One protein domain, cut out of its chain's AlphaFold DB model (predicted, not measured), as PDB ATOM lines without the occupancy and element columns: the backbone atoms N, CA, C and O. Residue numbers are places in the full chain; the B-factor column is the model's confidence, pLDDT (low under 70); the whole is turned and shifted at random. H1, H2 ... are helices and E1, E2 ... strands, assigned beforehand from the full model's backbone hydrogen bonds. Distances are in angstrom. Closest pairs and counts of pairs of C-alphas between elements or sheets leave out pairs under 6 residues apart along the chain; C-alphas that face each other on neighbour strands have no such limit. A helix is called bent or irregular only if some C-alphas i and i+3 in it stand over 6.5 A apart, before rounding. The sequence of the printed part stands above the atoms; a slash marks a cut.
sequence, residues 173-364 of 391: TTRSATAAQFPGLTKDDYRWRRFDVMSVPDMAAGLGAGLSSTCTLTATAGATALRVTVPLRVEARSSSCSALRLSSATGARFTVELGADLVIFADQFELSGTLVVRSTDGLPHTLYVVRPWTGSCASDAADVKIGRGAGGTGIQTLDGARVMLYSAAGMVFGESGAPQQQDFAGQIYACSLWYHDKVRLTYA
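Overview. This is residues 173 to 364 of the 391 residues of an uncharacterized protein of Cellulomonas aerilata (UniProt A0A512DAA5). The chain is wound in stacked turns into a three-walled solenoid: E2, E5, E8, E11 and residues 322 to 327 of E14 stack along one wall, E3, E6, E9, E12 and residues 330 to 333 of E14 along a second, and E4, E7, E10 and E13 along the third. H1 caps the end at E3, E4 and E5, the bent E15 makes a further turn at the other end with E16 beside it, and residues 176 to 195 run outside the turns. The printed part has 192 residues with one named helix and sixteen named strands, in the order E1, E2, H1, then E3 to E16; the class is mostly strand. A mixed, branched sheet holds twelve strands, and a parallel sheet has the order E4, E7, E10, E13. The whole is compact, with a radius of gyration of the C-alphas of 15.4 A and spans of 44 by 42 by 35 A.

Arrangement. The branched sheet is twisted. Its E14, residues 322 to 333, bends by 132 degrees at residue 329; E11, residues 286 to 291, and E12, residues 302 to 307, lie on one side of it, and E15, residues 341 to 355, on the other side. These three neighbours are parallel to E14, with N 289 and O 324 at 2.8 A, N 306 and O 332 at 2.8 A, and N 325 and O 347 at 2.9 A, within hydrogen-bond range. E15 bends by 160 degrees at residue 348. From E11 parallel neighbours follow in E8, residues 262 to 265, E5, residues 232 to 235, and E2, residues 196 to 198; N 264 and O 288 are 2.8 A apart, N 234 and O 263 2.8 A, N 198 and O 233 2.9 A. From E12 follow E9, residues 269 to 272, E6, residues 244 to 248, and E3, residues 216 to 219, also parallel; N 271 and O 305, N 246 and O 270, and N 217 and O 245 are each 2.8 A apart. On one side of E15 lie E1, residues 173 to 175, antiparallel, with N 174 and O 353 at 3.2 A, and E16, residues 358 to 363, parallel, with N 342 and O 358 at 2.8 A. In the other sheet E4, residues 225 to 228, E7, residues 254 to 258, E10, residues 274 to 279, and E13, residues 314 to 318, are parallel; N 226 and O 255 are 2.9 A apart, N 256 and O 276 2.8 A, N 277 and O 316 2.8 A. The two sheets form a sandwich, two sheets face to face, 8.8 A centre to centre where they face each other, their strands at 69 degrees. H1, residues 200 to 206, is on both sheets; its closest C-alphas to E4 are those of Gly 206 and Leu 226, 4.9 A apart. In H1 every O i to N i+4 pair is within hydrogen-bond range.

Along the chain. E1 begins at C-alpha 173 (217.546, 259.820, 298.988), H1 at C-alpha 200 (201.084, 279.320, 279.350), and E16 ends at C-alpha 363 (204.878, 274.526, 307.532). From first to last C-alpha E14 measures 17.2 A, E10 16.6 A, E11 15.7 A, E16 15.6 A and H1 9.7 A. E15 is the longest strand by residues, 15, yet its first and last C-alphas are 10.7 A apart.

Size, cuts and confidence. The C-alphas farthest apart, those of Ala 180 and Gly 222, are 45.7 A apart. The printed part has no cut; the link E1 to E2, 20 residues, is long. The mean pLDDT of the printed part is 88.4, and residues 173 to 182, 298 to 300 and 336 to 338 are under 70.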
ATOM      1  N   THR A 173     218.744 260.307 299.681       48.94
ATOM      2  CA  THR A 173     217.546 259.820 298.988       48.94
ATOM      3  C   THR A 173     216.552 259.327 300.028       48.94
ATOM      4  O   THR A 173     216.806 258.323 300.689       48.94
ATOM      5  N   THR A 174     215.413 260.003 300.164       52.06
ATOM      6  CA  THR A 174     214.302 259.517 300.998       52.06
ATOM      7  C   THR A 174     213.178 258.990 300.114       52.06
ATOM      8  O   THR A 174     212.761 259.676 299.179       52.06
ATOM      9  N   ARG A 175     212.685 257.780 300.409       51.34
ATOM     10  CA  ARG A 175     211.503 257.185 299.768       51.34
ATOM     11  C   ARG A 175     210.317 257.261 300.729       51.34
ATOM     12  O   ARG A 175     210.422 256.825 301.873       51.34
ATOM     13  N   SER A 176     209.223 257.854 300.265       48.38
ATOM     14  CA  SER A 176     207.978 258.041 301.015       48.38
ATOM     15  C   SER A 176     207.068 256.807 300.938       48.38
ATOM     16  O   SER A 176     207.367 255.852 300.225       48.38
ATOM     17  N   ALA A 177     205.992 256.833 301.732       44.59
ATOM     18  CA  ALA A 177     205.035 255.762 302.019       44.59
ATOM     19  C   ALA A 177     204.582 254.924 300.804       44.59
ATOM     20  O   ALA A 177     204.644 255.345 299.651       44.59
ATOM     21  N   THR A 178     204.066 253.720 301.075       52.53
ATOM     22  CA  THR A 178     203.477 252.857 300.042       52.53
ATOM     23  C   THR A 178     202.378 253.604 299.275       52.53
ATOM     24  O   THR A 178     201.621 254.390 299.846       52.53
ATOM     25  N   ALA A 179     202.273 253.346 297.966       54.56
ATOM     26  CA  ALA A 179     201.391 254.069 297.038       54.56
ATOM     27  C   ALA A 179     199.911 254.164 297.477       54.56
ATOM     28  O   ALA A 179     199.188 255.025 296.988       54.56
ATOM     29  N   ALA A 180     199.465 253.314 298.408       48.56
ATOM     30  CA  ALA A 180     198.112 253.306 298.962       48.56
ATOM     31  C   ALA A 180     197.763 254.537 299.826       48.56
ATOM     32  O   ALA A 180     196.584 254.780 300.063       48.56
ATOM     33  N   GLN A 181     198.751 255.303 300.305       64.06
ATOM     34  CA  GLN A 181     198.532 256.467 301.186       64.06
ATOM     35  C   GLN A 181     198.862 257.816 300.528       64.06
ATOM     36  O   GLN A 181     198.703 258.862 301.160       64.06
ATOM     37  N   PHE A 182     199.322 257.821 299.273       66.25
ATOM     38  CA  PHE A 182     199.678 259.059 298.587       66.25
ATOM     39  C   PHE A 182     198.421 259.772 298.056       66.25
ATOM     40  O   PHE A 182     197.604 259.132 297.389       66.25
ATOM     41  N   PRO A 183     198.232 261.081 298.315       77.25
ATOM     42  CA  PRO A 183     197.042 261.791 297.863       77.25
ATOM     43  C   PRO A 183     196.941 261.808 296.345       77.25
ATOM     44  O   PRO A 183     197.735 262.479 295.711       77.25
ATOM     45  N   GLY A 184     195.963 261.132 295.743       87.00
ATOM     46  CA  GLY A 184     195.806 261.080 294.286       87.00
ATOM     47  C   GLY A 184     195.295 262.388 293.668       87.00
ATOM     48  O   GLY A 184     194.170 262.435 293.177       87.00
ATOM     49  N   LEU A 185     196.089 263.463 293.691       89.31
ATOM     50  CA  LEU A 185     195.718 264.751 293.095       89.31
ATOM     51  C   LEU A 185     195.793 264.684 291.569       89.31
ATOM     52  O   LEU A 185     196.875 264.565 290.997       89.31
ATOM     53  N   THR A 186     194.647 264.791 290.900       91.69
ATOM     54  CA  THR A 186     194.554 264.832 289.434       91.69
ATOM     55  C   THR A 186     194.137 266.223 288.947       91.69
ATOM     56  O   THR A 186     193.651 267.047 289.723       91.69
ATOM     57  N   LYS A 187     194.315 266.502 287.648       90.56
ATOM     58  CA  LYS A 187     193.873 267.768 287.028       90.56
ATOM     59  C   LYS A 187     192.344 267.903 286.949       90.56
ATOM     60  O   LYS A 187     191.816 269.009 286.911       90.56
ATOM     61  N   ASP A 188     191.641 266.768 286.923       90.94
ATOM     62  CA  ASP A 188     190.182 266.695 286.764       90.94
ATOM     63  C   ASP A 188     189.448 266.719 288.112       90.94
ATOM     64  O   ASP A 188     188.223 266.577 288.179       90.94
ATOM     65  N   ASP A 189     190.202 266.914 289.193       88.00
ATOM     66  CA  ASP A 189     189.661 267.005 290.529       88.00
ATOM     67  C   ASP A 189     188.641 268.147 290.653       88.00
ATOM     68  O   ASP A 189     188.829 269.253 290.135       88.00
ATOM     69  N   TYR A 190     187.539 267.883 291.363       85.31
ATOM     70  CA  TYR A 190     186.460 268.852 291.548       85.31
ATOM     71  C   TYR A 190     186.951 270.152 292.208       85.31
ATOM     72  O   TYR A 190     186.363 271.209 291.971       85.31
ATOM     73  N   ARG A 191     188.052 270.086 292.973       84.75
ATOM     74  CA  ARG A 191     188.717 271.225 293.624       84.75
ATOM     75  C   ARG A 191     189.146 272.311 292.632       84.75
ATOM     76  O   ARG A 191     189.071 273.492 292.956       84.75
ATOM     77  N   TRP A 192     189.502 271.934 291.404       90.94
ATOM     78  CA  TRP A 192     189.992 272.863 290.377       90.94
ATOM     79  C   TRP A 192     188.894 273.402 289.458       90.94
ATOM     80  O   TRP A 192     189.161 274.254 288.617       90.94
ATOM     81  N   ARG A 193     187.645 272.934 289.594       89.62
ATOM     82  CA  ARG A 193     186.545 273.316 288.684       89.62
ATOM     83  C   ARG A 193     186.150 274.788 288.771       89.62
ATOM     84  O   ARG A 193     185.545 275.293 287.835       89.62
ATOM     85  N   ARG A 194     186.452 275.447 289.893       91.12
ATOM     86  CA  ARG A 194     186.180 276.877 290.113       91.12
ATOM     87  C   ARG A 194     187.331 277.789 289.684       91.12
ATOM     88  O   ARG A 194     187.213 278.993 289.851       91.12
ATOM     89  N   PHE A 195     188.434 277.218 289.202       94.62
ATOM     90  CA  PHE A 195     189.587 277.984 288.756       94.62
ATOM     91  C   PHE A 195     189.426 278.321 287.276       94.62
ATOM     92  O   PHE A 195     189.230 277.425 286.441       94.62
ATOM     93  N   ASP A 196     189.549 279.603 286.961       96.62
ATOM     94  CA  ASP A 196     189.566 280.091 285.591       96.62
ATOM     95  C   ASP A 196     190.830 279.593 284.887       96.62
ATOM     96  O   ASP A 196     191.889 279.438 285.494       96.62
ATOM     97  N   VAL A 197     190.722 279.281 283.599       96.31
ATOM     98  CA  VAL A 197     191.845 278.722 282.838       96.31
ATOM     99  C   VAL A 197     192.705 279.854 282.289       96.31
ATOM    100  O   VAL A 197     192.202 280.740 281.604       96.31
ATOM    101  N   MET A 198     194.009 279.779 282.535       96.19
ATOM    102  CA  MET A 198     195.028 280.649 281.952       96.19
ATOM    103  C   MET A 198     195.973 279.815 281.085       96.19
ATOM    104  O   MET A 198     196.422 278.740 281.487       96.19
ATOM    105  N   SER A 199     196.287 280.300 279.883       95.88
ATOM    106  CA  SER A 199     197.253 279.633 279.011       95.88
ATOM    107  C   SER A 199     198.697 279.934 279.442       95.88
ATOM    108  O   SER A 199     198.973 280.958 280.066       95.88
ATOM    109  N   VAL A 200     199.651 279.061 279.096       95.38
ATOM    110  CA  VAL A 200     201.084 279.320 279.350       95.38
ATOM    111  C   VAL A 200     201.579 280.602 278.651       95.38
ATOM    112  O   VAL A 200     202.308 281.356 279.295       95.38
ATOM    113  N   PRO A 201     201.183 280.913 277.396       95.31
ATOM    114  CA  PRO A 201     201.466 282.213 276.784       95.31
ATOM    115  C   PRO A 201     200.959 283.411 277.591       95.31
ATOM    116  O   PRO A 201     201.718 284.358 277.789       95.31
ATOM    117  N   ASP A 202     199.729 283.358 278.107       95.62
ATOM    118  CA  ASP A 202     199.173 284.449 278.921       95.62
ATOM    119  C   ASP A 202     199.915 284.584 280.255       95.62
ATOM    120  O   ASP A 202     200.212 285.694 280.698       95.62
ATOM    121  N   MET A 203     200.287 283.456 280.871       95.81
ATOM    122  CA  MET A 203     201.126 283.441 282.070       95.81
ATOM    123  C   MET A 203     202.499 284.075 281.798       95.81
ATOM    124  O   MET A 203     202.965 284.896 282.588       95.81
ATOM    125  N   ALA A 204     203.142 283.729 280.678       93.75
ATOM    126  CA  ALA A 204     204.426 284.303 280.285       93.75
ATOM    127  C   ALA A 204     204.319 285.816 280.049       93.75
ATOM    128  O   ALA A 204     205.147 286.571 280.559       93.75
ATOM    129  N   ALA A 205     203.262 286.262 279.364       93.12
ATOM    130  CA  ALA A 205     202.977 287.678 279.165       93.12
ATOM    131  C   ALA A 205     202.756 288.413 280.500       93.12
ATOM    132  O   ALA A 205     203.332 289.478 280.709       93.12
ATOM    133  N   GLY A 206     201.996 287.829 281.435       91.81
ATOM    134  CA  GLY A 206     201.767 288.403 282.768       91.81
ATOM    135  C   GLY A 206     203.034 288.504 283.627       91.81
ATOM    136  O   GLY A 206     203.201 289.459 284.386       91.81
ATOM    137  N   LEU A 207     203.962 287.559 283.469       91.06
ATOM    138  CA  LEU A 207     205.289 287.593 284.099       91.06
ATOM    139  C   LEU A 207     206.277 288.532 283.385       91.06
ATOM    140  O   LEU A 207     207.387 288.735 283.879       91.06
ATOM    141  N   GLY A 208     205.927 289.071 282.212       90.69
ATOM    142  CA  GLY A 208     206.871 289.805 281.366       90.69
ATOM    143  C   GLY A 208     208.055 288.932 280.934       90.69
ATOM    144  O   GLY A 208     209.166 289.430 280.762       90.69
ATOM    145  N   ALA A 209     207.836 287.621 280.822       90.12
ATOM    146  CA  ALA A 209     208.852 286.632 280.505       90.12
ATOM    147  C   ALA A 209     208.807 286.258 279.019       90.12
ATOM    148  O   ALA A 209     207.738 286.146 278.417       90.12
ATOM    149  N   GLY A 210     209.976 286.005 278.430       91.56
ATOM    150  CA  GLY A 210     210.043 285.405 277.098       91.56
ATOM    151  C   GLY A 210     209.619 283.938 277.162       91.56
ATOM    152  O   GLY A 210     210.085 283.227 278.048       91.56
ATOM    153  N   LEU A 211     208.769 283.488 276.237       94.31
ATOM    154  CA  LEU A 211     208.324 282.095 276.135       94.31
ATOM    155  C   LEU A 211     208.986 281.404 274.935       94.31
ATOM    156  O   LEU A 211     208.835 281.852 273.799       94.31
ATOM    157  N   SER A 212     209.694 280.300 275.175       92.62
ATOM    158  CA  SER A 212     210.215 279.439 274.108       92.62
ATOM    159  C   SER A 212     209.166 278.436 273.609       92.62
ATOM    160  O   SER A 212     208.177 278.140 274.283       92.62
ATOM    161  N   SER A 213     209.431 277.812 272.457       87.69
ATOM    162  CA  SER A 213     208.639 276.680 271.949       87.69
ATOM    163  C   SER A 213     208.674 275.441 272.853       87.69
ATOM    164  O   SER A 213     207.837 274.560 272.695       87.69
ATOM    165  N   THR A 214     209.616 275.378 273.801       88.69
ATOM    166  CA  THR A 214     209.792 274.292 274.778       88.69
ATOM    167  C   THR A 214     209.242 274.638 276.164       88.69
ATOM    168  O   THR A 214     209.636 274.000 277.138       88.69
ATOM    169  N   CYS A 215     208.380 275.658 276.267       93.81
ATOM    170  CA  CYS A 215     207.820 276.141 277.533       93.81
ATOM    171  C   CYS A 215     208.851 276.581 278.575       93.81
ATOM    172  O   CYS A 215     208.626 276.485 279.784       93.81
ATOM    173  N   THR A 216     209.979 277.105 278.106       95.25
ATOM    174  CA  THR A 216     210.897 277.832 278.969       95.25
ATOM    175  C   THR A 216     210.447 279.282 279.035       95.25
ATOM    176  O   THR A 216     210.435 279.974 278.017       95.25
ATOM    177  N   LEU A 217     210.080 279.724 280.232       94.75
ATOM    178  CA  LEU A 217     209.891 281.122 280.563       94.75
ATOM    179  C   LEU A 217     211.224 281.651 281.077       94.75
ATOM    180  O   LEU A 217     211.778 281.106 282.032       94.75
ATOM    181  N   THR A 218     211.720 282.717 280.455       94.25
ATOM    182  CA  THR A 218     212.960 283.375 280.872       94.25
ATOM    183  C   THR A 218     212.652 284.753 281.441       94.25
ATOM    184  O   THR A 218     212.204 285.637 280.707       94.25
ATOM    185  N   ALA A 219     212.905 284.950 282.737       90.19
ATOM    186  CA  ALA A 219     212.816 286.263 283.366       90.19
ATOM    187  C   ALA A 219     214.030 287.110 282.971       90.19
ATOM    188  O   ALA A 219     215.182 286.718 283.185       90.19
ATOM    189  N   THR A 220     213.765 288.290 282.419       88.19
ATOM    190  CA  THR A 220     214.762 289.315 282.106       88.19
ATOM    191  C   THR A 220     214.782 290.393 283.191       88.19
ATOM    192  O   THR A 220     213.900 290.462 284.053       88.19
ATOM    193  N   ALA A 221     215.808 291.248 283.181       80.75
ATOM    194  CA  ALA A 221     215.816 292.439 284.022       80.75
ATOM    195  C   ALA A 221     214.592 293.306 283.672       80.75
ATOM    196  O   ALA A 221     214.460 293.754 282.536       80.75
ATOM    197  N   GLY A 222     213.689 293.503 284.637       76.31
ATOM    198  CA  GLY A 222     212.410 294.190 284.422       76.31
ATOM    199  C   GLY A 222     211.183 293.279 284.280       76.31
ATOM    200  O   GLY A 222     210.111 293.798 283.983       76.31
ATOM    201  N   ALA A 223     211.312 291.965 284.510       79.12
ATOM    202  CA  ALA A 223     210.165 291.056 284.601       79.12
ATOM    203  C   ALA A 223     209.079 291.606 285.549       79.12
ATOM    204  O   ALA A 223     209.379 292.131 286.629       79.12
ATOM    205  N   THR A 224     207.819 291.499 285.130       86.25
ATOM    206  CA  THR A 224     206.664 291.996 285.881       86.25
ATOM    207  C   THR A 224     206.171 290.961 286.886       86.25
ATOM    208  O   THR A 224     206.527 289.783 286.844       86.25
ATOM    209  N   ALA A 225     205.337 291.408 287.826       94.19
ATOM    210  CA  ALA A 225     204.634 290.497 288.716       94.19
ATOM    211  C   ALA A 225     203.370 289.958 288.032       94.19
ATOM    212  O   ALA A 225     202.514 290.745 287.619       94.19
ATOM    213  N   LEU A 226     203.222 288.632 287.973       96.06
ATOM    214  CA  LEU A 226     201.956 288.000 287.610       96.06
ATOM    215  C   LEU A 226     200.966 288.217 288.753       96.06
ATOM    216  O   LEU A 226     201.108 287.615 289.816       96.06
ATOM    217  N   ARG A 227     199.973 289.081 288.532       97.62
ATOM    218  CA  ARG A 227     198.900 289.344 289.495       97.62
ATOM    219  C   ARG A 227     197.750 288.365 289.284       97.62
ATOM    220  O   ARG A 227     197.165 288.321 288.206       97.62
ATOM    221  N   VAL A 228     197.408 287.626 290.329       97.44
ATOM    222  CA  VAL A 228     196.323 286.639 290.355       97.44
ATOM    223  C   VAL A 228     195.211 287.196 291.233       97.44
ATOM    224  O   VAL A 228     195.328 287.184 292.451       97.44
ATOM    225  N   THR A 229     194.153 287.741 290.636       97.50
ATOM    226  CA  THR A 229     193.032 288.366 291.375       97.50
ATOM    227  C   THR A 229     191.796 287.477 291.486       97.50
ATOM    228  O   THR A 229     190.886 287.776 292.253       97.50
ATOM    229  N   VAL A 230     191.759 286.386 290.726       96.62
ATOM    230  CA  VAL A 230     190.737 285.336 290.777       96.62
ATOM    231  C   VAL A 230     191.444 283.981 290.811       96.62
ATOM    232  O   VAL A 230     192.599 283.913 290.387       96.62
ATOM    233  N   PRO A 231     190.816 282.906 291.319       96.81
ATOM    234  CA  PRO A 231     191.429 281.585 291.298       96.81
ATOM    235  C   PRO A 231     191.763 281.160 289.864       96.81
ATOM    236  O   PRO A 231     190.867 281.079 289.025       96.81
ATOM    237  N   LEU A 232     193.036 280.887 289.580       97.50
ATOM    238  CA  LEU A 232     193.520 280.589 288.226       97.50
ATOM    239  C   LEU A 232     194.204 279.229 288.142       97.50
ATOM    240  O   LEU A 232     194.996 278.863 289.008       97.50
ATOM    241  N   ARG A 233     193.939 278.485 287.071       96.44
ATOM    242  CA  ARG A 233     194.654 277.257 286.733       96.44
ATOM    243  C   ARG A 233     195.381 277.395 285.408       96.44
ATOM    244  O   ARG A 233     194.785 277.766 284.400       96.44
ATOM    245  N   VAL A 234     196.657 277.040 285.411       96.44
ATOM    246  CA  VAL A 234     197.515 276.983 284.233       96.44
ATOM    247  C   VAL A 234     197.742 275.524 283.876       96.44
ATOM    248  O   VAL A 234     198.229 274.746 284.694       96.44
ATOM    249  N   GLU A 235     197.393 275.154 282.649       95.12
ATOM    250  CA  GLU A 235     197.650 273.820 282.106       95.12
ATOM    251  C   GLU A 235     198.879 273.883 281.195       95.12
ATOM    252  O   GLU A 235     198.797 274.303 280.041       95.12
ATOM    253  N   ALA A 236     200.034 273.480 281.724       92.88
ATOM    254  CA  ALA A 236     201.290 273.409 280.983       92.88
ATOM    255  C   ALA A 236     201.544 272.017 280.381       92.88
ATOM    256  O   ALA A 236     202.650 271.729 279.942       92.88
ATOM    257  N   ARG A 237     200.535 271.140 280.342       88.69
ATOM    258  CA  ARG A 237     200.619 269.827 279.692       88.69
ATOM    259  C   ARG A 237     200.042 269.918 278.288       88.69
ATOM    260  O   ARG A 237     198.863 269.655 278.056       88.69
ATOM    261  N   SER A 238     200.868 270.319 277.335       85.62
ATOM    262  CA  SER A 238     200.512 270.274 275.917       85.62
ATOM    263  C   SER A 238     201.483 269.373 275.164       85.62
ATOM    264  O   SER A 238     202.576 269.075 275.640       85.62
ATOM    265  N   SER A 239     201.114 268.956 273.952       80.69
ATOM    266  CA  SER A 239     202.002 268.165 273.089       80.69
ATOM    267  C   SER A 239     203.330 268.869 272.771       80.69
ATOM    268  O   SER A 239     204.301 268.199 272.431       80.69
ATOM    269  N   SER A 240     203.392 270.199 272.898       85.31
ATOM    270  CA  SER A 240     204.604 271.007 272.721       85.31
ATOM    271  C   SER A 240     205.326 271.346 274.033       85.31
ATOM    272  O   SER A 240     206.401 271.936 274.002       85.31
ATOM    273  N   CYS A 241     204.755 270.980 275.182       88.38
ATOM    274  CA  CYS A 241     205.163 271.433 276.506       88.38
ATOM    275  C   CYS A 241     205.345 270.227 277.433       88.38
ATOM    276  O   CYS A 241     204.448 269.855 278.185       88.38
ATOM    277  N   SER A 242     206.504 269.573 277.349       84.56
ATOM    278  CA  SER A 242     206.823 268.427 278.214       84.56
ATOM    279  C   SER A 242     207.338 268.838 279.596       84.56
ATOM    280  O   SER A 242     207.273 268.049 280.535       84.56
ATOM    281  N   ALA A 243     207.839 270.070 279.722       93.62
ATOM    282  CA  ALA A 243     208.335 270.642 280.964       93.62
ATOM    283  C   ALA A 243     208.072 272.149 280.995       93.62
ATOM    284  O   ALA A 243     208.462 272.861 280.070       93.62
ATOM    285  N   LEU A 244     207.470 272.639 282.075       96.38
ATOM    286  CA  LEU A 244     207.421 274.065 282.362       96.38
ATOM    287  C   LEU A 244     208.724 274.458 283.059       96.38
ATOM    288  O   LEU A 244     208.976 274.037 284.188       96.38
ATOM    289  N   ARG A 245     209.551 275.263 282.389       96.56
ATOM    290  CA  ARG A 245     210.834 275.715 282.939       96.56
ATOM    291  C   ARG A 245     210.782 277.201 283.242       96.56
ATOM    292  O   ARG A 245     210.524 277.996 282.349       96.56
ATOM    293  N   LEU A 246     211.062 277.577 284.480       95.31
ATOM    294  CA  LEU A 246     211.230 278.959 284.910       95.31
ATOM    295  C   LEU A 246     212.724 279.222 285.090       95.31
ATOM    296  O   LEU A 246     213.323 278.756 286.054       95.31
ATOM    297  N   SER A 247     213.336 279.962 284.171       93.94
ATOM    298  CA  SER A 247     214.746 280.349 284.257       93.94
ATOM    299  C   SER A 247     214.868 281.852 284.468       93.94
ATOM    300  O   SER A 247     214.253 282.631 283.744       93.94
ATOM    301  N   SER A 248     215.633 282.296 285.460       88.94
ATOM    302  CA  SER A 248     215.908 283.725 285.643       88.94
ATOM    303  C   SER A 248     217.361 284.036 285.322       88.94
ATOM    304  O   SER A 248     218.262 283.384 285.849       88.94
ATOM    305  N   ALA A 249     217.598 285.069 284.509       87.81
ATOM    306  CA  ALA A 249     218.937 285.636 284.367       87.81
ATOM    307  C   ALA A 249     219.470 286.125 285.730       87.81
ATOM    308  O   ALA A 249     218.691 286.398 286.644       87.81
ATOM    309  N   THR A 250     220.790 286.273 285.870       87.06
ATOM    310  CA  THR A 250     221.413 286.755 287.112       87.06
ATOM    311  C   THR A 250     220.769 288.066 287.577       87.06
ATOM    312  O   THR A 250     220.767 289.057 286.850       87.06
ATOM    313  N   GLY A 251     220.211 288.067 288.791       84.94
ATOM    314  CA  GLY A 251     219.524 289.222 289.383       84.94
ATOM    315  C   GLY A 251     218.067 289.427 288.941       84.94
ATOM    316  O   GLY A 251     217.377 290.262 289.525       84.94
ATOM    317  N   ALA A 252     217.567 288.667 287.963       91.19
ATOM    318  CA  ALA A 252     216.146 288.623 287.633       91.19
ATOM    319  C   ALA A 252     215.393 287.674 288.581       91.19
ATOM    320  O   ALA A 252     215.971 286.780 289.200       91.19
ATOM    321  N   ARG A 253     214.078 287.868 288.699       94.12
ATOM    322  CA  ARG A 253     213.195 287.021 289.512       94.12
ATOM    323  C   ARG A 253     211.817 286.930 288.880       94.12
ATOM    324  O   ARG A 253     211.322 287.922 288.349       94.12
ATOM    325  N   PHE A 254     211.181 285.773 288.999       95.06
ATOM    326  CA  PHE A 254     209.743 285.660 288.779       95.06
ATOM    327  C   PHE A 254     209.029 286.145 290.031       95.06
ATOM    328  O   PHE A 254     209.399 285.752 291.136       95.06
ATOM    329  N   THR A 255     208.023 287.000 289.872       96.81
ATOM    330  CA  THR A 255     207.182 287.433 290.990       96.81
ATOM    331  C   THR A 255     205.743 287.038 290.704       96.81
ATOM    332  O   THR A 255     205.200 287.397 289.663       96.81
ATOM    333  N   VAL A 256     205.131 286.304 291.626       97.56
ATOM    334  CA  VAL A 256     203.714 285.947 291.598       97.56
ATOM    335  C   VAL A 256     203.037 286.642 292.773       97.56
ATOM    336  O   VAL A 256     203.374 286.408 293.934       97.56
ATOM    337  N   GLU A 257     202.107 287.530 292.454       98.06
ATOM    338  CA  GLU A 257     201.329 288.330 293.393       98.06
ATOM    339  C   GLU A 257     199.917 287.749 293.497       98.06
ATOM    340  O   GLU A 257     199.099 287.899 292.590       98.06
ATOM    341  N   LEU A 258     199.646 287.055 294.599       98.00
ATOM    342  CA  LEU A 258     198.412 286.320 294.842       98.00
ATOM    343  C   LEU A 258     197.413 287.175 295.634       98.00
ATOM    344  O   LEU A 258     197.636 287.467 296.804       98.00
ATOM    345  N   GLY A 259     196.303 287.548 295.005       96.81
ATOM    346  CA  GLY A 259     195.046 287.922 295.670       96.81
ATOM    347  C   GLY A 259     193.999 286.800 295.620       96.81
ATOM    348  O   GLY A 259     192.891 286.954 296.123       96.81
ATOM    349  N   ALA A 260     194.348 285.684 294.981       96.50
ATOM    350  CA  ALA A 260     193.623 284.425 294.951       96.50
ATOM    351  C   ALA A 260     194.616 283.278 294.680       96.50
ATOM    352  O   ALA A 260     195.781 283.514 294.349       96.50
ATOM    353  N   ASP A 261     194.155 282.033 294.795       96.94
ATOM    354  CA  ASP A 261     194.983 280.845 294.570       96.94
ATOM    355  C   ASP A 261     195.353 280.649 293.087       96.94
ATOM    356  O   ASP A 261     194.545 280.873 292.184       96.94
ATOM    357  N   LEU A 262     196.565 280.149 292.833       97.44
ATOM    358  CA  LEU A 262     197.046 279.788 291.496       97.44
ATOM    359  C   LEU A 262     197.477 278.326 291.490       97.44
ATOM    360  O   LEU A 262     198.312 277.940 292.301       97.44
ATOM    361  N   VAL A 263     196.967 277.518 290.564       97.38
ATOM    362  CA  VAL A 263     197.448 276.149 290.332       97.38
ATOM    363  C   VAL A 263     198.113 276.020 288.975       97.38
ATOM    364  O   VAL A 263     197.593 276.473 287.963       97.38
ATOM    365  N   ILE A 264     199.274 275.380 288.949       97.06
ATOM    366  CA  ILE A 264     200.040 275.090 287.746       97.06
ATOM    367  C   ILE A 264     200.135 273.573 287.617       97.06
ATOM    368  O   ILE A 264     200.742 272.909 288.461       97.06
ATOM    369  N   PHE A 265     199.548 273.034 286.550       96.12
ATOM    370  CA  PHE A 265     199.694 271.636 286.164       96.12
ATOM    371  C   PHE A 265     200.814 271.491 285.144       96.12
ATOM    372  O   PHE A 265     200.778 272.129 284.094       96.12
ATOM    373  N   ALA A 266     201.791 270.636 285.430       95.38
ATOM    374  CA  ALA A 266     202.876 270.326 284.505       95.38
ATOM    375  C   ALA A 266     203.327 268.871 284.674       95.38
ATOM    376  O   ALA A 266     203.298 268.339 285.782       95.38
ATOM    377  N   ASP A 267     203.753 268.223 283.587       93.56
ATOM    378  CA  ASP A 267     204.348 266.879 283.670       93.56
ATOM    379  C   ASP A 267     205.768 266.932 284.253       93.56
ATOM    380  O   ASP A 267     206.185 265.996 284.933       93.56
ATOM    381  N   GLN A 268     206.477 268.044 284.028       94.94
ATOM    382  CA  GLN A 268     207.724 268.413 284.694       94.94
ATOM    383  C   GLN A 268     207.721 269.914 285.000       94.94
ATOM    384  O   GLN A 268     207.275 270.720 284.181       94.94
ATOM    385  N   PHE A 269     208.245 270.291 286.160       96.38
ATOM    386  CA  PHE A 269     208.437 271.669 286.587       96.38
ATOM    387  C   PHE A 269     209.896 271.872 286.983       96.38
ATOM    388  O   PHE A 269     210.393 271.206 287.888       96.38
ATOM    389  N   GLU A 270     210.582 272.808 286.337       96.31
ATOM    390  CA  GLU A 270     211.964 273.141 286.678       96.31
ATOM    391  C   GLU A 270     212.069 274.638 286.969       96.31
ATOM    392  O   GLU A 270     211.822 275.464 286.095       96.31
ATOM    393  N   LEU A 271     212.451 274.995 288.189       95.75
ATOM    394  CA  LEU A 271     212.891 276.342 288.530       95.75
ATOM    395  C   LEU A 271     214.419 276.363 288.487       95.75
ATOM    396  O   LEU A 271     215.053 275.522 289.110       95.75
ATOM    397  N   SER A 272     215.005 277.320 287.777       94.06
ATOM    398  CA  SER A 272     216.428 277.651 287.851       94.06
ATOM    399  C   SER A 272     216.539 279.159 288.025       94.06
ATOM    400  O   SER A 272     216.580 279.925 287.056       94.06
ATOM    401  N   GLY A 273     216.446 279.606 289.277       92.38
ATOM    402  CA  GLY A 273     216.362 281.031 289.562       92.38
ATOM    403  C   GLY A 273     215.757 281.403 290.906       92.38
ATOM    404  O   GLY A 273     215.780 280.638 291.870       92.38
ATOM    405  N   THR A 274     215.181 282.602 290.945       93.94
ATOM    406  CA  THR A 274     214.352 283.071 292.060       93.94
ATOM    407  C   THR A 274     212.885 283.139 291.648       93.94
ATOM    408  O   THR A 274     212.536 283.849 290.701       93.94
ATOM    409  N   LEU A 275     212.024 282.461 292.406       96.19
ATOM    410  CA  LEU A 275     210.571 282.601 292.358       96.19
ATOM    411  C   LEU A 275     210.089 283.223 293.670       96.19
ATOM    412  O   LEU A 275     210.130 282.581 294.718       96.19
ATOM    413  N   VAL A 276     209.619 284.464 293.608       96.75
ATOM    414  CA  VAL A 276     208.993 285.159 294.734       96.75
ATOM    415  C   VAL A 276     207.484 285.001 294.630       96.75
ATOM    416  O   VAL A 276     206.883 285.400 293.636       96.75
ATOM    417  N   VAL A 277     206.868 284.461 295.672       97.75
ATOM    418  CA  VAL A 277     205.416 284.346 295.809       97.75
ATOM    419  C   VAL A 277     204.993 285.216 296.982       97.75
ATOM    420  O   VAL A 277     205.518 285.072 298.085       97.75
ATOM    421  N   ARG A 278     204.063 286.139 296.765       97.75
ATOM    422  CA  ARG A 278     203.602 287.055 297.812       97.75
ATOM    423  C   ARG A 278     202.100 287.256 297.749       97.75
ATOM    424  O   ARG A 278     201.524 287.203 296.667       97.75
ATOM    425  N   SER A 279     201.484 287.502 298.897       97.25
ATOM    426  CA  SER A 279     200.076 287.886 298.960       97.25
ATOM    427  C   SER A 279     199.926 289.379 298.668       97.25
ATOM    428  O   SER A 279     200.776 290.177 299.067       97.25
ATOM    429  N   THR A 280     198.860 289.774 297.976       97.75
ATOM    430  CA  THR A 280     198.557 291.193 297.722       97.75
ATOM    431  C   THR A 280     197.637 291.821 298.758       97.75
ATOM    432  O   THR A 280     197.586 293.043 298.851       97.75
ATOM    433  N   ASP A 281     196.903 291.011 299.518       96.56
ATOM    434  CA  ASP A 281     195.920 291.454 300.515       96.56
ATOM    435  C   ASP A 281     196.302 291.047 301.951       96.56
ATOM    436  O   ASP A 281     195.572 291.342 302.897       96.56
ATOM    437  N   GLY A 282     197.448 290.377 302.124       93.81
ATOM    438  CA  GLY A 282     197.919 289.854 303.407       93.81
ATOM    439  C   GLY A 282     197.137 288.632 303.899       93.81
ATOM    440  O   GLY A 282     197.466 288.077 304.950       93.81
ATOM    441  N   LEU A 283     196.114 288.195 303.156       93.50
ATOM    442  CA  LEU A 283     195.421 286.950 303.427       93.50
ATOM    443  C   LEU A 283     196.244 285.776 302.889       93.50
ATOM    444  O   LEU A 283     197.053 285.931 301.965       93.50
ATOM    445  N   PRO A 284     196.057 284.579 303.463       93.00
ATOM    446  CA  PRO A 284     196.678 283.388 302.926       93.00
ATOM    447  C   PRO A 284     196.168 283.077 301.519       93.00
ATOM    448  O   PRO A 284     194.974 282.844 301.343       93.00
ATOM    449  N   HIS A 285     197.100 282.964 300.574       96.31
ATOM    450  CA  HIS A 285     196.881 282.433 299.224       96.31
ATOM    451  C   HIS A 285     197.981 281.433 298.889       96.31
ATOM    452  O   HIS A 285     199.115 281.570 299.362       96.31
ATOM    453  N   THR A 286     197.663 280.428 298.078       96.38
ATOM    454  CA  THR A 286     198.600 279.349 297.753       96.38
ATOM    455  C   THR A 286     198.892 279.283 296.260       96.38
ATOM    456  O   THR A 286     197.987 279.241 295.427       96.38
ATOM    457  N   LEU A 287     200.183 279.209 295.930       97.62
ATOM    458  CA  LEU A 287     200.654 278.724 294.639       97.62
ATOM    459  C   LEU A 287     200.803 277.200 294.706       97.62
ATOM    460  O   LEU A 287     201.639 276.683 295.447       97.62
ATOM    461  N   TYR A 288     200.017 276.483 293.916       97.06
ATOM    462  CA  TYR A 288     200.091 275.039 293.756       97.06
ATOM    463  C   TYR A 288     200.909 274.700 292.513       97.06
ATOM    464  O   TYR A 288     200.552 275.095 291.406       97.06
ATOM    465  N   VAL A 289     201.968 273.914 292.675       96.62
ATOM    466  CA  VAL A 289     202.682 273.274 291.566       96.62
ATOM    467  C   VAL A 289     202.380 271.789 291.645       96.62
ATOM    468  O   VAL A 289     202.807 271.110 292.579       96.62
ATOM    469  N   VAL A 290     201.590 271.298 290.695       95.12
ATOM    470  CA  VAL A 290     201.014 269.956 290.741       95.12
ATOM    471  C   VAL A 290     201.444 269.185 289.508       95.12
ATOM    472  O   VAL A 290     200.995 269.466 288.399       95.12
ATOM    473  N   ARG A 291     202.244 268.140 289.717       93.75
ATOM    474  CA  ARG A 291     202.391 267.065 288.738       93.75
ATOM    475  C   ARG A 291     201.309 266.019 288.997       93.75
ATOM    476  O   ARG A 291     201.387 265.344 290.025       93.75
ATOM    477  N   PRO A 292     200.284 265.884 288.133       92.31
ATOM    478  CA  PRO A 292     199.120 265.050 288.424       92.31
ATOM    479  C   PRO A 292     199.472 263.590 288.738       92.31
ATOM    480  O   PRO A 292     200.384 263.014 288.150       92.31
ATOM    481  N   TRP A 293     198.706 262.978 289.641       90.56
ATOM    482  CA  TRP A 293     198.810 261.563 289.983       90.56
ATOM    483  C   TRP A 293     198.568 260.677 288.762       90.56
ATOM    484  O   TRP A 293     197.555 260.818 288.075       90.56
ATOM    485  N   THR A 294     199.471 259.727 288.530       88.75
ATOM    486  CA  THR A 294     199.408 258.789 287.397       88.75
ATOM    487  C   THR A 294     198.988 257.376 287.806       88.75
ATOM    488  O   THR A 294     199.085 256.458 286.998       88.75
ATOM    489  N   GLY A 295     198.535 257.172 289.048       85.81
ATOM    490  CA  GLY A 295     198.104 255.862 289.556       85.81
ATOM    491  C   GLY A 295     199.130 255.140 290.434       85.81
ATOM    492  O   GLY A 295     198.761 254.206 291.140       85.81
ATOM    493  N   SER A 296     200.392 255.570 290.439       85.19
ATOM    494  CA  SER A 296     201.441 254.997 291.285       85.19
ATOM    495  C   SER A 296     202.572 255.994 291.545       85.19
ATOM    496  O   SER A 296     202.771 256.945 290.788       85.19
ATOM    497  N   CYS A 297     203.340 255.737 292.606       82.06
ATOM    498  CA  CYS A 297     204.634 256.373 292.833       82.06
ATOM    499  C   CYS A 297     205.650 255.784 291.845       82.06
ATOM    500  O   CYS A 297     206.265 254.756 292.123       82.06
ATOM    501  N   ALA A 298     205.725 256.355 290.641       61.97
ATOM    502  CA  ALA A 298     206.168 255.601 289.466       61.97
ATOM    503  C   ALA A 298     207.633 255.782 289.030       61.97
ATOM    504  O   ALA A 298     208.045 255.094 288.099       61.97
ATOM    505  N   SER A 299     208.450 256.657 289.626       63.56
ATOM    506  CA  SER A 299     209.834 256.805 289.135       63.56
ATOM    507  C   SER A 299     210.808 257.463 290.107       63.56
ATOM    508  O   SER A 299     210.464 258.434 290.776       63.56
ATOM    509  N   ASP A 300     212.064 257.003 290.068       64.75
ATOM    510  CA  ASP A 300     213.232 257.671 290.665       64.75
ATOM    511  C   ASP A 300     213.623 258.968 289.917       64.75
ATOM    512  O   ASP A 300     214.513 259.695 290.346       64.75
ATOM    513  N   ALA A 301     212.982 259.281 288.787       81.31
ATOM    514  CA  ALA A 301     213.217 260.529 288.072       81.31
ATOM    515  C   ALA A 301     212.482 261.688 288.754       81.31
ATOM    516  O   ALA A 301     211.266 261.631 288.962       81.31
ATOM    517  N   ALA A 302     213.226 262.748 289.060       82.50
ATOM    518  CA  ALA A 302     212.659 263.983 289.566       82.50
ATOM    519  C   ALA A 302     211.980 264.771 288.446       82.50
ATOM    520  O   ALA A 302     212.627 265.157 287.469       82.50
ATOM    521  N   ASP A 303     210.686 265.014 288.598       91.12
ATOM    522  CA  ASP A 303     209.883 265.817 287.676       91.12
ATOM    523  C   ASP A 303     209.666 267.240 288.199       91.12
ATOM    524  O   ASP A 303     209.464 268.145 287.397       91.12
ATOM    525  N   VAL A 304     209.786 267.461 289.509       92.94
ATOM    526  CA  VAL A 304     209.845 268.788 290.121       92.94
ATOM    527  C   VAL A 304     211.279 269.062 290.560       92.94
ATOM    528  O   VAL A 304     211.809 268.400 291.452       92.94
ATOM    529  N   LYS A 305     211.922 270.049 289.944       95.12
ATOM    530  CA  LYS A 305     213.292 270.463 290.263       95.12
ATOM    531  C   LYS A 305     213.300 271.922 290.673       95.12
ATOM    532  O   LYS A 305     212.900 272.787 289.899       95.12
ATOM    533  N   ILE A 306     213.763 272.194 291.884       94.50
ATOM    534  CA  ILE A 306     213.853 273.542 292.441       94.50
ATOM    535  C   ILE A 306     215.328 273.917 292.567       94.50
ATOM    536  O   ILE A 306     215.956 273.729 293.608       94.50
ATOM    537  N   GLY A 307     215.877 274.424 291.472       90.75
ATOM    538  CA  GLY A 307     217.216 274.982 291.367       90.75
ATOM    539  C   GLY A 307     217.225 276.503 291.523       90.75
ATOM    540  O   GLY A 307     216.233 277.206 291.314       90.75
ATOM    541  N   ARG A 308     218.388 277.031 291.899       81.88
ATOM    542  CA  ARG A 308     218.602 278.470 292.099       81.88
ATOM    543  C   ARG A 308     219.187 279.160 290.868       81.88
ATOM    544  O   ARG A 308     219.141 280.385 290.794       81.88
ATOM    545  N   GLY A 309     219.751 278.406 289.923       82.06
ATOM    546  CA  GLY A 309     220.582 278.969 288.861       82.06
ATOM    547  C   GLY A 309     221.724 279.845 289.406       82.06
ATOM    548  O   GLY A 309     222.041 279.847 290.601       82.06
ATOM    549  N   ALA A 310     222.352 280.633 288.534       77.94
ATOM    550  CA  ALA A 310     223.417 281.552 288.930       77.94
ATOM    551  C   ALA A 310     222.853 282.754 289.716       77.94
ATOM    552  O   ALA A 310     222.298 283.692 289.146       77.94
ATOM    553  N   GLY A 311     223.018 282.736 291.042       79.44
ATOM    554  CA  GLY A 311     222.677 283.860 291.923       79.44
ATOM    555  C   GLY A 311     221.202 283.973 292.324       79.44
ATOM    556  O   GLY A 311     220.852 284.923 293.024       79.44
ATOM    557  N   GLY A 312     220.338 283.033 291.932       83.12
ATOM    558  CA  GLY A 312     218.965 282.987 292.436       83.12
ATOM    559  C   GLY A 312     218.890 282.443 293.862       83.12
ATOM    560  O   GLY A 312     219.899 282.020 294.428       83.12
ATOM    561  N   THR A 313     217.700 282.467 294.461       87.94
ATOM    562  CA  THR A 313     217.419 282.016 295.838       87.94
ATOM    563  C   THR A 313     216.482 280.817 295.932       87.94
ATOM    564  O   THR A 313     216.219 280.348 297.035       87.94
ATOM    565  N   GLY A 314     215.992 280.307 294.801       92.62
ATOM    566  CA  GLY A 314     214.955 279.283 294.773       92.62
ATOM    567  C   GLY A 314     213.592 279.916 295.036       92.62
ATOM    568  O   GLY A 314     213.307 281.013 294.548       92.62
ATOM    569  N   ILE A 315     212.749 279.241 295.811       95.50
ATOM    570  CA  ILE A 315     211.421 279.745 296.175       95.50
ATOM    571  C   ILE A 315     211.528 280.656 297.402       95.50
ATOM    572  O   ILE A 315     212.185 280.308 298.378       95.50
ATOM    573  N   GLN A 316     210.848 281.802 297.356       95.50
ATOM    574  CA  GLN A 316     210.657 282.713 298.482       95.50
ATOM    575  C   GLN A 316     209.169 283.012 298.650       95.50
ATOM    576  O   GLN A 316     208.492 283.353 297.682       95.50
ATOM    577  N   THR A 317     208.667 282.938 299.879       95.94
ATOM    578  CA  THR A 317     207.276 283.283 300.211       95.94
ATOM    579  C   THR A 317     207.220 284.495 301.124       95.94
ATOM    580  O   THR A 317     207.937 284.535 302.122       95.94
ATOM    581  N   LEU A 318     206.346 285.450 300.814       96.12
ATOM    582  CA  LEU A 318     206.180 286.702 301.553       96.12
ATOM    583  C   LEU A 318     204.702 286.982 301.852       96.12
ATOM    584  O   LEU A 318     203.807 286.435 301.207       96.12
ATOM    585  N   ASP A 319     204.449 287.874 302.808       94.44
ATOM    586  CA  ASP A 319     203.133 288.477 303.073       94.44
ATOM    587  C   ASP A 319     201.999 287.462 303.353       94.44
ATOM    588  O   ASP A 319     200.832 287.750 303.132       94.44
ATOM    589  N   GLY A 320     202.319 286.258 303.839       88.56
ATOM    590  CA  GLY A 320     201.329 285.204 304.108       88.56
ATOM    591  C   GLY A 320     201.030 284.276 302.925       88.56
ATOM    592  O   GLY A 320     200.241 283.340 303.082       88.56
ATOM    593  N   ALA A 321     201.685 284.473 301.775       96.50
ATOM    594  CA  ALA A 321     201.633 283.521 300.671       96.50
ATOM    595  C   ALA A 321     202.260 282.174 301.039       96.50
ATOM    596  O   ALA A 321     203.168 282.079 301.869       96.50
ATOM    597  N   ARG A 322     201.771 281.123 300.382       96.12
ATOM    598  CA  ARG A 322     202.171 279.734 300.601       96.12
ATOM    599  C   ARG A 322     202.492 279.072 299.270       96.12
ATOM    600  O   ARG A 322     201.947 279.449 298.232       96.12
ATOM    601  N   VAL A 323     203.344 278.054 299.301       96.25
ATOM    602  CA  VAL A 323     203.618 277.206 298.136       96.25
ATOM    603  C   VAL A 323     203.328 275.754 298.476       96.25
ATOM    604  O   VAL A 323     203.859 275.210 299.442       96.25
ATOM    605  N   MET A 324     202.500 275.108 297.664       95.19
ATOM    606  CA  MET A 324     202.323 273.666 297.712       95.19
ATOM    607  C   MET A 324     203.014 273.031 296.511       95.19
ATOM    608  O   MET A 324     202.629 273.276 295.370       95.19
ATOM    609  N   LEU A 325     203.988 272.170 296.779       95.06
ATOM    610  CA  LEU A 325     204.643 271.361 295.758       95.06
ATOM    611  C   LEU A 325     204.112 269.933 295.844       95.06
ATOM    612  O   LEU A 325     204.188 269.302 296.899       95.06
ATOM    613  N   TYR A 326     203.574 269.420 294.743       93.75
ATOM    614  CA  TYR A 326     203.043 268.068 294.657       93.75
ATOM    615  C   TYR A 326     203.630 267.328 293.454       93.75
ATOM    616  O   TYR A 326     203.500 267.779 292.315       93.75
ATOM    617  N   SER A 327     204.225 266.164 293.707       92.38
ATOM    618  CA  SER A 327     204.715 265.249 292.682       92.38
ATOM    619  C   SER A 327     204.445 263.787 293.033       92.38
ATOM    620  O   SER A 327     204.900 263.265 294.043       92.38
ATOM    621  N   ALA A 328     203.774 263.083 292.126       85.88
ATOM    622  CA  ALA A 328     203.619 261.632 292.179       85.88
ATOM    623  C   ALA A 328     204.897 260.843 291.805       85.88
ATOM    624  O   ALA A 328     204.867 259.617 291.718       85.88
ATOM    625  N   ALA A 329     206.003 261.517 291.488       88.44
ATOM    626  CA  ALA A 329     207.304 260.891 291.275       88.44
ATOM    627  C   ALA A 329     208.267 261.451 292.316       88.44
ATOM    628  O   ALA A 329     208.047 261.275 293.515       88.44
ATOM    629  N   GLY A 330     209.328 262.114 291.882       87.75
ATOM    630  CA  GLY A 330     210.335 262.624 292.779       87.75
ATOM    631  C   GLY A 330     210.561 264.119 292.634       87.75
ATOM    632  O   GLY A 330     210.258 264.721 291.606       87.75
ATOM    633  N   MET A 331     211.127 264.719 293.674       92.19
ATOM    634  CA  MET A 331     211.414 266.144 293.716       92.19
ATOM    635  C   MET A 331     212.837 266.400 294.201       92.19
ATOM    636  O   MET A 331     213.284 265.792 295.170       92.19
ATOM    637  N   VAL A 332     213.549 267.296 293.521       92.31
ATOM    638  CA  VAL A 332     214.931 267.674 293.850       92.31
ATOM    639  C   VAL A 332     214.975 269.142 294.246       92.31
ATOM    640  O   VAL A 332     214.459 269.993 293.524       92.31
ATOM    641  N   PHE A 333     215.649 269.440 295.354       91.81
ATOM    642  CA  PHE A 333     216.013 270.798 295.748       91.81
ATOM    643  C   PHE A 333     217.509 271.031 295.568       91.81
ATOM    644  O   PHE A 333     218.324 270.340 296.175       91.81
ATOM    645  N   GLY A 334     217.854 272.040 294.778       87.44
ATOM    646  CA  GLY A 334     219.220 272.430 294.456       87.44
ATOM    647  C   GLY A 334     219.739 271.831 293.151       87.44
ATOM    648  O   GLY A 334     219.122 270.965 292.532       87.44
ATOM    649  N   GLU A 335     220.896 272.330 292.737       77.19
ATOM    650  CA  GLU A 335     221.679 271.852 291.595       77.19
ATOM    651  C   GLU A 335     223.058 271.398 292.114       77.19
ATOM    652  O   GLU A 335     223.422 271.684 293.255       77.19
ATOM    653  N   SER A 336     223.846 270.680 291.307       58.22
ATOM    654  CA  SER A 336     225.211 270.295 291.691       58.22
ATOM    655  C   SER A 336     226.075 271.548 291.907       58.22
ATOM    656  O   SER A 336     226.474 272.200 290.943       58.22
ATOM    657  N   GLY A 337     226.352 271.902 293.160       69.44
ATOM    658  CA  GLY A 337     227.073 273.119 293.528       69.44
ATOM    659  C   GLY A 337     227.239 273.257 295.041       69.44
ATOM    660  O   GLY A 337     226.893 272.349 295.796       69.44
ATOM    661  N   ALA A 338     227.804 274.380 295.497       68.06
ATOM    662  CA  ALA A 338     227.922 274.655 296.927       68.06
ATOM    663  C   ALA A 338     226.518 274.752 297.555       68.06
ATOM    664  O   ALA A 338     225.690 275.488 297.015       68.06
ATOM    665  N   PRO A 339     226.250 274.068 298.682       71.00
ATOM    666  CA  PRO A 339     224.919 274.018 299.270       71.00
ATOM    667  C   PRO A 339     224.479 275.415 299.698       71.00
ATOM    668  O   PRO A 339     225.152 276.090 300.482       71.00
ATOM    669  N   GLN A 340     223.330 275.846 299.198       79.62
ATOM    670  CA  GLN A 340     222.723 277.120 299.555       79.62
ATOM    671  C   GLN A 340     221.379 276.889 300.249       79.62
ATOM    672  O   GLN A 340     220.807 275.807 300.174       79.62
ATOM    673  N   GLN A 341     220.881 277.890 300.974       84.56
ATOM    674  CA  GLN A 341     219.648 277.758 301.752       84.56
ATOM    675  C   GLN A 341     218.422 278.266 300.977       84.56
ATOM    676  O   GLN A 341     218.438 279.390 300.478       84.56
ATOM    677  N   GLN A 342     217.376 277.447 300.870       86.31
ATOM    678  CA  GLN A 342     216.066 277.788 300.314       86.31
ATOM    679  C   GLN A 342     215.042 277.894 301.449       86.31
ATOM    680  O   GLN A 342     214.865 276.934 302.197       86.31
ATOM    681  N   ASP A 343     214.360 279.035 301.549       88.31
ATOM    682  CA  ASP A 343     213.448 279.353 302.652       88.31
ATOM    683  C   ASP A 343     212.055 279.677 302.107       88.31
ATOM    684  O   ASP A 343     211.857 280.708 301.459       88.31
ATOM    685  N   PHE A 344     211.068 278.827 302.396       91.75
ATOM    686  CA  PHE A 344     209.686 279.090 301.997       91.75
ATOM    687  C   PHE A 344     208.660 278.504 302.967       91.75
ATOM    688  O   PHE A 344     208.951 277.603 303.755       91.75
ATOM    689  N   ALA A 345     207.442 279.036 302.908       91.94
ATOM    690  CA  ALA A 345     206.299 278.597 303.687       91.94
ATOM    691  C   ALA A 345     205.337 277.766 302.832       91.94
ATOM    692  O   ALA A 345     204.989 278.161 301.717       91.94
ATOM    693  N   GLY A 346     204.871 276.627 303.346       93.38
ATOM    694  CA  GLY A 346     203.904 275.810 302.618       93.38
ATOM    695  C   GLY A 346     203.939 274.317 302.923       93.38
ATOM    696  O   GLY A 346     204.112 273.912 304.075       93.38
ATOM    697  N   GLN A 347     203.738 273.503 301.881       91.81
ATOM    698  CA  GLN A 347     203.640 272.042 301.965       91.81
ATOM    699  C   GLN A 347     204.353 271.361 300.791       91.81
ATOM    700  O   GLN A 347     204.360 271.866 299.670       91.81
ATOM    701  N   ILE A 348     204.910 270.177 301.044       91.81
ATOM    702  CA  ILE A 348     205.533 269.328 300.026       91.81
ATOM    703  C   ILE A 348     204.906 267.938 300.105       91.81
ATOM    704  O   ILE A 348     204.798 267.357 301.184       91.81
ATOM    705  N   TYR A 349     204.532 267.401 298.949       89.69
ATOM    706  CA  TYR A 349     204.057 266.038 298.770       89.69
ATOM    707  C   TYR A 349     204.824 265.420 297.606       89.69
ATOM    708  O   TYR A 349     204.635 265.813 296.459       89.69
ATOM    709  N   ALA A 350     205.706 264.468 297.890       89.00
ATOM    710  CA  ALA A 350     206.478 263.770 296.869       89.00
ATOM    711  C   ALA A 350     206.601 262.285 297.215       89.00
ATOM    712  O   ALA A 350     206.672 261.942 298.400       89.00
ATOM    713  N   CYS A 351     206.635 261.401 296.215       86.62
ATOM    714  CA  CYS A 351     206.946 259.992 296.474       86.62
ATOM    715  C   CYS A 351     208.434 259.798 296.809       86.62
ATOM    716  O   CYS A 351     208.767 258.967 297.655       86.62
ATOM    717  N   SER A 352     209.312 260.602 296.206       85.25
ATOM    718  CA  SER A 352     210.744 260.658 296.519       85.25
ATOM    719  C   SER A 352     211.214 262.104 296.656       85.25
ATOM    720  O   SER A 352     210.730 262.991 295.954       85.25
ATOM    721  N   LEU A 353     212.170 262.351 297.547       87.75
ATOM    722  CA  LEU A 353     212.708 263.687 297.794       87.75
ATOM    723  C   LEU A 353     214.229 263.628 297.889       87.75
ATOM    724  O   LEU A 353     214.767 262.764 298.589       87.75
ATOM    725  N   TRP A 354     214.895 264.546 297.194       87.75
ATOM    726  CA  TRP A 354     216.346 264.699 297.200       87.75
ATOM    727  C   TRP A 354     216.731 266.142 297.485       87.75
ATOM    728  O   TRP A 354     216.122 267.084 296.972       87.75
ATOM    729  N   TYR A 355     217.791 266.301 298.266       86.50
ATOM    730  CA  TYR A 355     218.308 267.600 298.666       86.50
ATOM    731  C   TYR A 355     219.788 267.701 298.309       86.50
ATOM    732  O   TYR A 355     220.617 266.935 298.800       86.50
ATOM    733  N   HIS A 356     220.104 268.661 297.450       86.44
ATOM    734  CA  HIS A 356     221.450 269.174 297.206       86.44
ATOM    735  C   HIS A 356     221.670 270.508 297.936       86.44
ATOM    736  O   HIS A 356     222.786 270.805 298.354       86.44
ATOM    737  N   ASP A 357     220.592 271.265 298.147       84.44
ATOM    738  CA  ASP A 357     220.554 272.503 298.926       84.44
ATOM    739  C   ASP A 357     219.985 272.287 300.339       84.44
ATOM    740  O   ASP A 357     219.235 271.343 300.600       84.44
ATOM    741  N   LYS A 358     220.287 273.216 301.256       85.12
ATOM    742  CA  LYS A 358     219.599 273.306 302.551       85.12
ATOM    743  C   LYS A 358     218.191 273.837 302.306       85.12
ATOM    744  O   LYS A 358     218.035 274.890 301.701       85.12
ATOM    745  N   VAL A 359     217.165 273.161 302.811       85.62
ATOM    746  CA  VAL A 359     215.774 273.614 302.676       85.62
ATOM    747  C   VAL A 359     215.189 273.876 304.056       85.62
ATOM    748  O   VAL A 359     215.115 272.970 304.882       85.62
ATOM    749  N   ARG A 360     214.747 275.109 304.297       87.81
ATOM    750  CA  ARG A 360     213.925 275.482 305.447       87.81
ATOM    751  C   ARG A 360     212.484 275.638 304.978       87.81
ATOM    752  O   ARG A 360     212.110 276.629 304.351       87.81
ATOM    753  N   LEU A 361     211.665 274.654 305.325       89.31
ATOM    754  CA  LEU A 361     210.227 274.693 305.099       89.31
ATOM    755  C   LEU A 361     209.527 275.179 306.371       89.31
ATOM    756  O   LEU A 361     209.521 274.482 307.382       89.31
ATOM    757  N   THR A 362     208.895 276.348 306.314       87.00
ATOM    758  CA  THR A 362     207.950 276.772 307.355       87.00
ATOM    759  C   THR A 362     206.596 276.159 307.034       87.00
ATOM    760  O   THR A 362     205.952 276.544 306.059       87.00
ATOM    761  N   TYR A 363     206.154 275.175 307.814       86.62
ATOM    762  CA  TYR A 363     204.878 274.526 307.532       86.62
ATOM    763  C   TYR A 363     203.729 275.542 307.563       86.62
ATOM    764  O   TYR A 363     203.498 276.213 308.569       86.62
ATOM    765  N   ALA A 364     202.993 275.631 306.459       83.06
ATOM    766  CA  ALA A 364     201.797 276.451 306.349       83.06
ATOM    767  C   ALA A 364     200.785 275.717 305.458       83.06
ATOM    768  O   ALA A 364     201.106 275.421 304.307       83.06
TER     769      ALA A 364